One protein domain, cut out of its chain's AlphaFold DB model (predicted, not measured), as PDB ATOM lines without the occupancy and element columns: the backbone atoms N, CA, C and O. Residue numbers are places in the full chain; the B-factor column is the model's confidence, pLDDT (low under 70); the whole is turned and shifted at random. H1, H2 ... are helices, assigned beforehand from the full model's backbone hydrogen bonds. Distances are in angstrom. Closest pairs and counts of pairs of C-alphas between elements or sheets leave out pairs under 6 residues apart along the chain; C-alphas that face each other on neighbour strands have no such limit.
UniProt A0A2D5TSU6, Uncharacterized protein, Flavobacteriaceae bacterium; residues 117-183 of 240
ATOM      1  N   ALA A 117     192.546 340.976 274.324       82.25
ATOM      2  CA  ALA A 117     191.839 339.840 273.739       82.25
ATOM      3  C   ALA A 117     191.783 338.637 274.694       82.25
ATOM      4  O   ALA A 117     190.725 338.014 274.846       82.25
ATOM      5  N   ASP A 118     192.882 338.318 275.377       86.94
ATOM      6  CA  ASP A 118     192.920 337.220 276.342       86.94
ATOM      7  C   ASP A 118     192.179 337.559 277.643       86.94
ATOM      8  O   ASP A 118     191.468 336.707 278.192       86.94
ATOM      9  N   SER A 119     192.236 338.815 278.094       88.62
ATOM     10  CA  SER A 119     191.411 339.319 279.196       88.62
ATOM     11  C   SER A 119     189.917 339.209 278.876       88.62
ATOM     12  O   SER A 119     189.145 338.677 279.679       88.62
ATOM     13  N   LEU A 120     189.500 339.611 277.672       89.25
ATOM     14  CA  LEU A 120     188.117 339.500 277.207       89.25
ATOM     15  C   LEU A 120     187.674 338.041 277.063       89.25
ATOM     16  O   LEU A 120     186.571 337.694 277.482       89.25
ATOM     17  N   ARG A 121     188.526 337.154 276.535       91.88
ATOM     18  CA  ARG A 121     188.242 335.708 276.473       91.88
ATOM     19  C   ARG A 121     188.067 335.107 277.858       91.88
ATOM     20  O   ARG A 121     187.155 334.303 278.061       91.88
ATOM     21  N   LYS A 122     188.906 335.501 278.816       93.12
ATOM     22  CA  LYS A 122     188.776 335.076 280.210       93.12
ATOM     23  C   LYS A 122     187.464 335.574 280.810       93.12
ATOM     24  O   LYS A 122     186.723 334.774 281.365       93.12
ATOM     25  N   GLN A 123     187.128 336.849 280.623       93.06
ATOM     26  CA  GLN A 123     185.859 337.409 281.088       93.06
ATOM     27  C   GLN A 123     184.649 336.712 280.460       93.06
ATOM     28  O   GLN A 123     183.692 336.422 281.172       93.06
ATOM     29  N   LEU A 124     184.689 336.401 279.160       93.38
ATOM     30  CA  LEU A 124     183.649 335.632 278.468       93.38
ATOM     31  C   LEU A 124     183.507 334.225 279.046       93.38
ATOM     32  O   LEU A 124     182.397 333.762 279.288       93.38
ATOM     33  N   LYS A 125     184.625 333.545 279.306       94.75
ATOM     34  CA  LYS A 125     184.610 332.221 279.932       94.75
ATOM     35  C   LYS A 125     184.029 332.277 281.345       94.75
ATOM     36  O   LYS A 125     183.179 331.457 281.676       94.75
ATOM     37  N   ASP A 126     184.440 333.255 282.145       94.12
ATOM     38  CA  ASP A 126     183.975 333.431 283.523       94.12
ATOM     39  C   ASP A 126     182.483 333.808 283.570       94.12
ATOM     40  O   ASP A 126     181.731 333.300 284.404       94.12
ATOM     41  N   THR A 127     182.025 334.670 282.657       94.12
ATOM     42  CA  THR A 127     180.603 335.040 282.551       94.12
ATOM     43  C   THR A 127     179.740 333.890 282.052       94.12
ATOM     44  O   THR A 127     178.680 333.667 282.632       94.12
ATOM     45  N   ASN A 128     180.197 333.120 281.063       93.19
ATOM     46  CA  ASN A 128     179.496 331.913 280.617       93.19
ATOM     47  C   ASN A 128     179.415 330.870 281.736       93.19
ATOM     48  O   ASN A 128     178.328 330.395 282.036       93.19
ATOM     49  N   ALA A 129     180.516 330.606 282.447       92.75
ATOM     50  CA  ALA A 129     180.504 329.694 283.591       92.75
ATOM     51  C   ALA A 129     179.528 330.155 284.688       92.75
ATOM     52  O   ALA A 129     178.845 329.341 285.311       92.75
ATOM     53  N   ARG A 130     179.419 331.470 284.917       93.19
ATOM     54  CA  ARG A 130     178.451 332.032 285.866       93.19
ATOM     55  C   ARG A 130     177.007 331.902 285.380       93.19
ATOM     56  O   ARG A 130     176.130 331.665 286.211       93.19
ATOM     57  N   LEU A 131     176.753 332.069 284.082       92.88
ATOM     58  CA  LEU A 131     175.437 331.848 283.478       92.88
ATOM     59  C   LEU A 131     175.018 330.385 283.611       92.88
ATOM     60  O   LEU A 131     173.930 330.129 284.122       92.88
ATOM     61  N   ASP A 132     175.905 329.455 283.265       89.31
ATOM     62  CA  ASP A 132     175.663 328.015 283.383       89.31
ATOM     63  C   ASP A 132     175.377 327.623 284.840       89.31
ATOM     64  O   ASP A 132     174.418 326.904 285.128       89.31
ATOM     65  N   ALA A 133     176.153 328.155 285.791       89.12
ATOM     66  CA  ALA A 133     175.917 327.941 287.216       89.12
ATOM     67  C   ALA A 133     174.549 328.489 287.658       89.12
ATOM     68  O   ALA A 133     173.796 327.786 288.333       89.12
ATOM     69  N   MET A 134     174.179 329.705 287.242       91.62
ATOM     70  CA  MET A 134     172.866 330.282 287.556       91.62
ATOM     71  C   MET A 134     171.709 329.487 286.949       91.62
ATOM     72  O   MET A 134     170.692 329.283 287.613       91.62
ATOM     73  N   GLU A 135     171.840 329.038 285.702       91.00
ATOM     74  CA  GLU A 135     170.828 328.222 285.036       91.00
ATOM     75  C   GLU A 135     170.686 326.863 285.730       91.00
ATOM     76  O   GLU A 135     169.571 326.422 286.026       91.00
ATOM     77  N   SER A 136     171.805 326.231 286.092       88.06
ATOM     78  CA  SER A 136     171.807 324.980 286.855       88.06
ATOM     79  C   SER A 136     171.118 325.139 288.216       88.06
ATOM     80  O   SER A 136     170.274 324.323 288.581       88.06
ATOM     81  N   GLN A 137     171.369 326.243 288.922       90.44
ATOM     82  CA  GLN A 137     170.757 326.518 290.218       90.44
ATOM     83  C   GLN A 137     169.261 326.832 290.089       90.44
ATOM     84  O   GLN A 137     168.449 326.347 290.872       90.44
ATOM     85  N   SER A 138     168.871 327.606 289.073       90.88
ATOM     86  CA  SER A 138     167.465 327.913 288.799       90.88
ATOM     87  C   SER A 138     166.674 326.664 288.408       90.88
ATOM     88  O   SER A 138     165.542 326.472 288.859       90.88
ATOM     89  N   THR A 139     167.270 325.789 287.596       90.88
ATOM     90  CA  THR A 139     166.649 324.516 287.221       90.88
ATOM     91  C   THR A 139     166.525 323.577 288.415       90.88
ATOM     92  O   THR A 139     165.467 322.967 288.570       90.88
ATOM     93  N   LEU A 140     167.537 323.507 289.284       90.38
ATOM     94  CA  LEU A 140     167.500 322.731 290.524       90.38
ATOM     95  C   LEU A 140     166.405 323.238 291.474       90.38
ATOM     96  O   LEU A 140     165.553 322.454 291.879       90.38
ATOM     97  N   ASP A 141     166.320 324.549 291.721       90.38
ATOM     98  CA  ASP A 141     165.273 325.153 292.563       90.38
ATOM     99  C   ASP A 141     163.858 324.917 291.985       90.38
ATOM    100  O   ASP A 141     162.882 324.678 292.702       90.38
ATOM    101  N   GLY A 142     163.728 324.920 290.654       90.12
ATOM    102  CA  GLY A 142     162.498 324.524 289.969       90.12
ATOM    103  C   GLY A 142     162.143 323.044 290.160       90.12
ATOM    104  O   GLY A 142     160.964 322.706 290.299       90.12
ATOM    105  N   LEU A 143     163.142 322.163 290.186       89.50
ATOM    106  CA  LEU A 143     162.970 320.723 290.382       89.50
ATOM    107  C   LEU A 143     162.641 320.375 291.830       89.50
ATOM    108  O   LEU A 143     161.742 319.567 292.041       89.50
ATOM    109  N   GLU A 144     163.267 321.021 292.810       90.19
ATOM    110  CA  GLU A 144     162.936 320.852 294.230       90.19
ATOM    111  C   GLU A 144     161.473 321.208 294.522       90.19
ATOM    112  O   GLU A 144     160.793 320.515 295.277       90.19
ATOM    113  N   LYS A 145     160.938 322.249 293.869       88.62
ATOM    114  CA  LYS A 145     159.513 322.610 293.975       88.62
ATOM    115  C   LYS A 145     158.593 321.544 293.381       88.62
ATOM    116  O   LYS A 145     157.508 321.308 293.907       88.62
ATOM    117  N   GLN A 146     158.999 320.916 292.275       86.69
ATOM    118  CA  GLN A 146     158.228 319.847 291.627       86.69
ATOM    119  C   GLN A 146     158.324 318.519 292.384       86.69
ATOM    120  O   GLN A 146     157.370 317.739 292.403       86.69
ATOM    121  N   TYR A 147     159.467 318.277 293.010       88.31
ATOM    122  CA  TYR A 147     159.832 317.031 293.653       88.31
ATOM    123  C   TYR A 147     160.511 317.337 294.998       88.31
ATOM    124  O   TYR A 147     161.738 317.313 295.086       88.31
ATOM    125  N   PRO A 148     159.736 317.570 296.074       87.94
ATOM    126  CA  PRO A 148     160.289 317.941 297.379       87.94
ATOM    127  C   PRO A 148     161.308 316.939 297.940       87.94
ATOM    128  O   PRO A 148     162.219 317.329 298.655       87.94
ATOM    129  N   ALA A 149     161.199 315.662 297.556       87.06
ATOM    130  CA  ALA A 149     162.127 314.607 297.961       87.06
ATOM    131  C   ALA A 149     163.571 314.806 297.457       87.06
ATOM    132  O   ALA A 149     164.473 314.182 298.005       87.06
ATOM    133  N   LEU A 150     163.799 315.641 296.430       89.12
ATOM    134  CA  LEU A 150     165.155 316.042 296.026       89.12
ATOM    135  C   LEU A 150     165.814 316.927 297.080       89.12
ATOM    136  O   LEU A 150     167.007 316.800 297.299       89.12
ATOM    137  N   LYS A 151     165.042 317.780 297.758       89.25
ATOM    138  CA  LYS A 151     165.573 318.675 298.787       89.25
ATOM    139  C   LYS A 151     166.032 317.911 300.025       89.25
ATOM    140  O   LYS A 151     167.036 318.258 300.632       89.25
ATOM    141  N   ASP A 152     165.293 316.863 300.384       88.75
ATOM    142  CA  ASP A 152     165.643 315.992 301.509       88.75
ATOM    143  C   ASP A 152     166.876 315.121 301.213       88.75
ATOM    144  O   ASP A 152     167.485 314.609 302.147       88.75
ATOM    145  N   LYS A 153     167.217 314.943 299.928       90.44
ATOM    146  CA  LYS A 153     168.327 314.115 299.441       90.44
ATOM    147  C   LYS A 153     169.283 314.893 298.532       90.44
ATOM    148  O   LYS A 153     169.678 314.406 297.471       90.44
ATOM    149  N   ALA A 154     169.547 316.149 298.885       89.06
ATOM    150  CA  ALA A 154     170.364 317.035 298.063       89.06
ATOM    151  C   ALA A 154     171.811 316.529 297.982       89.06
ATOM    152  O   ALA A 154     172.363 316.461 296.888       89.06
ATOM    153  N   ASP A 155     172.363 316.082 299.112       91.50
ATOM    154  CA  ASP A 155     173.732 315.571 299.202       91.50
ATOM    155  C   ASP A 155     173.908 314.306 298.339       91.50
ATOM    156  O   ASP A 155     174.810 314.234 297.510       91.50
ATOM    157  N   GLU A 156     172.987 313.336 298.428       91.81
ATOM    158  CA  GLU A 156     173.059 312.124 297.598       91.81
ATOM    159  C   GLU A 156     172.805 312.409 296.113       91.81
ATOM    160  O   GLU A 156     173.229 311.646 295.244       91.81
ATOM    161  N   PHE A 157     172.077 313.483 295.806       92.31
ATOM    162  CA  PHE A 157     171.879 313.924 294.435       92.31
ATOM    163  C   PHE A 157     173.133 314.595 293.857       92.31
ATOM    164  O   PHE A 157     173.402 314.425 292.667       92.31
ATOM    165  N   GLU A 158     173.899 315.334 294.662       90.75
ATOM    166  CA  GLU A 158     175.201 315.876 294.260       90.75
ATOM    167  C   GLU A 158     176.203 314.748 293.994       90.75
ATOM    168  O   GLU A 158     176.756 314.695 292.896       90.75
ATOM    169  N   ASP A 159     176.310 313.773 294.900       92.50
ATOM    170  CA  ASP A 159     177.145 312.579 294.696       92.50
ATOM    171  C   ASP A 159     176.763 311.841 293.400       92.50
ATOM    172  O   ASP A 159     177.617 311.497 292.581       92.50
ATOM    173  N   TYR A 160     175.458 311.674 293.152       91.56
ATOM    174  CA  TYR A 160     174.955 311.048 291.928       91.56
ATOM    175  C   TYR A 160     175.342 311.810 290.656       91.56
ATOM    176  O   TYR A 160     175.454 311.208 289.590       91.56
ATOM    177  N   ARG A 161     175.498 313.136 290.726       90.50
ATOM    178  CA  ARG A 161     175.919 313.965 289.586       90.50
ATOM    179  C   ARG A 161     177.425 313.931 289.371       90.50
ATOM    180  O   ARG A 161     177.845 314.056 288.224       90.50
ATOM    181  N   ASP A 162     178.195 313.787 290.440       90.00
ATOM    182  CA  ASP A 162     179.655 313.728 290.386       90.00
ATOM    183  C   ASP A 162     180.168 312.362 289.910       90.00
ATOM    184  O   ASP A 162     181.302 312.257 289.429       90.00
ATOM    185  N   ASP A 163     179.323 311.327 289.957       91.62
ATOM    186  CA  ASP A 163     179.632 310.025 289.376       91.62
ATOM    187  C   ASP A 163     179.952 310.134 287.870       91.62
ATOM    188  O   ASP A 163     179.192 310.735 287.100       91.62
ATOM    189  N   PRO A 164     181.042 309.504 287.391       88.50
ATOM    190  CA  PRO A 164     181.498 309.631 286.005       88.50
ATOM    191  C   PRO A 164     180.481 309.116 284.978       88.50
ATOM    192  O   PRO A 164     180.458 309.596 283.845       88.50
ATOM    193  N   ASP A 165     179.615 308.184 285.378       86.56
ATOM    194  CA  ASP A 165     178.535 307.662 284.538       86.56
ATOM    195  C   ASP A 165     177.403 308.693 284.328       86.56
ATOM    196  O   ASP A 165     176.655 308.615 283.349       86.56
ATOM    197  N   ASN A 166     177.307 309.700 285.204       86.25
ATOM    198  CA  ASN A 166     176.220 310.681 285.262       86.25
ATOM    199  C   ASN A 166     176.674 312.140 285.062       86.25
ATOM    200  O   ASN A 166     175.842 312.992 284.732       86.25
ATOM    201  N   ALA A 167     177.974 312.432 285.176       80.81
ATOM    202  CA  ALA A 167     178.567 313.772 285.085       80.81
ATOM    203  C   ALA A 167     178.309 314.506 283.752       80.81
ATOM    204  O   ALA A 167     178.435 315.727 283.667       80.81
ATOM    205  N   GLY A 168     177.902 313.783 282.702       83.12
ATOM    206  CA  GLY A 168     177.508 314.357 281.410       83.12
ATOM    207  C   GLY A 168     176.031 314.759 281.295       83.12
ATOM    208  O   GLY A 168     175.625 315.313 280.271       83.12
ATOM    209  N   MET A 169     175.190 314.461 282.289       87.56
ATOM    210  CA  MET A 169     173.747 314.680 282.193       87.56
ATOM    211  C   MET A 169     173.325 316.083 282.651       87.56
ATOM    212  O   MET A 169     173.808 316.627 283.645       87.56
ATOM    213  N   SER A 170     172.320 316.654 281.971       90.06
ATOM    214  CA  SER A 170     171.675 317.892 282.434       90.06
ATOM    215  C   SER A 170     171.090 317.715 283.843       90.06
ATOM    216  O   SER A 170     170.614 316.627 284.176       90.06
ATOM    217  N   VAL A 171     171.042 318.785 284.650       90.88
ATOM    218  CA  VAL A 171     170.479 318.768 286.022       90.88
ATOM    219  C   VAL A 171     169.093 318.138 286.065       90.88
ATOM    220  O   VAL A 171     168.801 317.294 286.907       90.88
ATOM    221  N   LYS A 172     168.252 318.470 285.083       90.62
ATOM    222  CA  LYS A 172     166.898 317.931 284.950       90.62
ATOM    223  C   LYS A 172     166.866 316.436 284.654       90.62
ATOM    224  O   LYS A 172     165.977 315.743 285.149       90.62
ATOM    225  N   THR A 173     167.779 315.948 283.821       91.31
ATOM    226  CA  THR A 173     167.872 314.521 283.494       91.31
ATOM    227  C   THR A 173     168.404 313.742 284.687       91.31
ATOM    228  O   THR A 173     167.759 312.779 285.092       91.31
ATOM    229  N   ALA A 174     169.498 314.212 285.291       90.94
ATOM    230  CA  ALA A 174     170.083 313.610 286.482       90.94
ATOM    231  C   ALA A 174     169.056 313.533 287.618       90.94
ATOM    232  O   ALA A 174     168.861 312.472 288.195       90.94
ATOM    233  N   ALA A 175     168.313 314.615 287.880       90.38
ATOM    234  CA  ALA A 175     167.293 314.647 288.928       90.38
ATOM    235  C   ALA A 175     166.188 313.610 288.696       90.38
ATOM    236  O   ALA A 175     165.756 312.923 289.618       90.38
ATOM    237  N   LYS A 176     165.733 313.459 287.449       89.69
ATOM    238  CA  LYS A 176     164.732 312.443 287.104       89.69
ATOM    239  C   LYS A 176     165.277 311.025 287.236       89.69
ATOM    240  O   LYS A 176     164.540 310.161 287.698       89.69
ATOM    241  N   ALA A 177     166.518 310.792 286.815       89.56
ATOM    242  CA  ALA A 177     167.170 309.491 286.907       89.56
ATOM    243  C   ALA A 177     167.390 309.095 288.373       89.56
ATOM    244  O   ALA A 177     166.900 308.049 288.791       89.56
ATOM    245  N   PHE A 178     167.955 309.998 289.178       92.00
ATOM    246  CA  PHE A 178     168.129 309.838 290.619       92.00
ATOM    247  C   PHE A 178     166.812 309.518 291.329       92.00
ATOM    248  O   PHE A 178     166.711 308.559 292.097       92.00
ATOM    249  N   LEU A 179     165.760 310.293 291.056       90.69
ATOM    250  CA  LEU A 179     164.446 310.033 291.633       90.69
ATOM    251  C   LEU A 179     163.874 308.688 291.160       90.69
ATOM    252  O   LEU A 179     163.187 308.024 291.935       90.69
ATOM    253  N   ALA A 180     164.095 308.290 289.905       89.12
ATOM    254  CA  ALA A 180     163.589 307.025 289.374       89.12
ATOM    255  C   ALA A 180     164.280 305.830 290.037       89.12
ATOM    256  O   ALA A 180     163.599 304.905 290.479       89.12
ATOM    257  N   GLU A 181     165.603 305.886 290.158       86.31
ATOM    258  CA  GLU A 181     166.434 304.856 290.782       86.31
ATOM    259  C   GLU A 181     166.112 304.687 292.269       86.31
ATOM    260  O   GLU A 181     165.963 303.572 292.764       86.31
ATOM    261  N   ASN A 182     165.855 305.797 292.961       87.31
ATOM    262  CA  ASN A 182     165.432 305.789 294.357       87.31
ATOM    263  C   ASN A 182     163.941 305.464 294.564       87.31
ATOM    264  O   ASN A 182     163.454 305.515 295.696       87.31
ATOM    265  N   GLY A 183     163.179 305.188 293.500       81.69
ATOM    266  CA  GLY A 183     161.734 304.937 293.582       81.69
ATOM    267  C   GLY A 183     160.909 306.144 294.059       81.69
ATOM    268  O   GLY A 183     159.758 305.991 294.466       81.69
TER     269      GLY A 183
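AT A GLANCE: This is residues 117 to 183 of the 240 residues of an uncharacterized protein of Flavobacteriaceae bacterium (UniProt A0A2D5TSU6). A long straight helix, H1, sticks out as an arm from a small compact body, in which the chain turns back through the short helices H2 and H3, and the last helix, H4, packs on the later part of H1 and crosses H3. The arm is residues 117 to 134 of H1, which stand free; without them the body spans 27 by 26 by 16 A. The printed part has 67 residues with four named helices, in the order H1, H2, H3, H4, and no named strand; the class is all helix. The whole is loose, with a radius of gyration of the C-alphas of 14.5 A, and elongated, spanning 50 by 26 by 17 A.

HOW THE PARTS SIT: H1, residues 117 to 146, stands free over residues 117 to 134. After a tight link comes H2, residues 149 to 152. H1 and H2 only just touch, with 3 pairs of C-alphas within 8 A, and only at the corner by their link; H1 touches H2 with residues 143 to 144 alone, and the closest C-alphas, those of Glu 144 and Leu 150, are 5.6 A apart. A second tight link leads to H3, residues 154 to 162. H2 and H3 are close but not clearly touching, the closest C-alphas being those of Leu 150 and Phe 157, 7.2 A apart. H1 and H3 are apart. A short link leads to H4, residues 171 to 181. H4 touches H3, with the C-alphas of Arg 161 and Ala 174 closest at 6.6 A; the two are about perpendicular at 73 degrees, only just more than steep. H4 also touches H1, at residues 136 to 143 of H1 alone, with the C-alphas of Ser 136 and Val 171 closest at 6.4 A. H1 and H4 run the same way at a steep tilt of 38 degrees. H2 and H4 are close but not clearly touching, with the C-alphas of Leu 150 and Leu 179 closest at 7.5 A. In H1, H3 and H4 every O i to N i+4 pair is within hydrogen-bond range; H2 is too short for such a pair, and its one O i to N i+3 pair is not within range.

IN THESE COORDINATES: H1 begins at C-alpha 117, at (191.839, 339.840, 273.739), and ends at C-alpha 146, at (158.228, 319.847, 291.627), a length of 43.0 A. H2 has four residues, Ala 149 to Asp 152. H3, from Ala 154 to Asp 162, is 12.5 A long. H4, from Val 171 to Glu 181, is 15.3 A long and ends with C-alpha 181 at (166.434, 304.856, 290.782).

THE WHOLE: The two C-alphas farthest apart are those of Ala 117 and Gly 183, at 50.2 A. Without the free stretch, the body of 49 residues spans 27 by 26 by 16 A. The printed part has no cut, and no link is long. The mean pLDDT of the printed part is 89.8, and no printed residue is under 70.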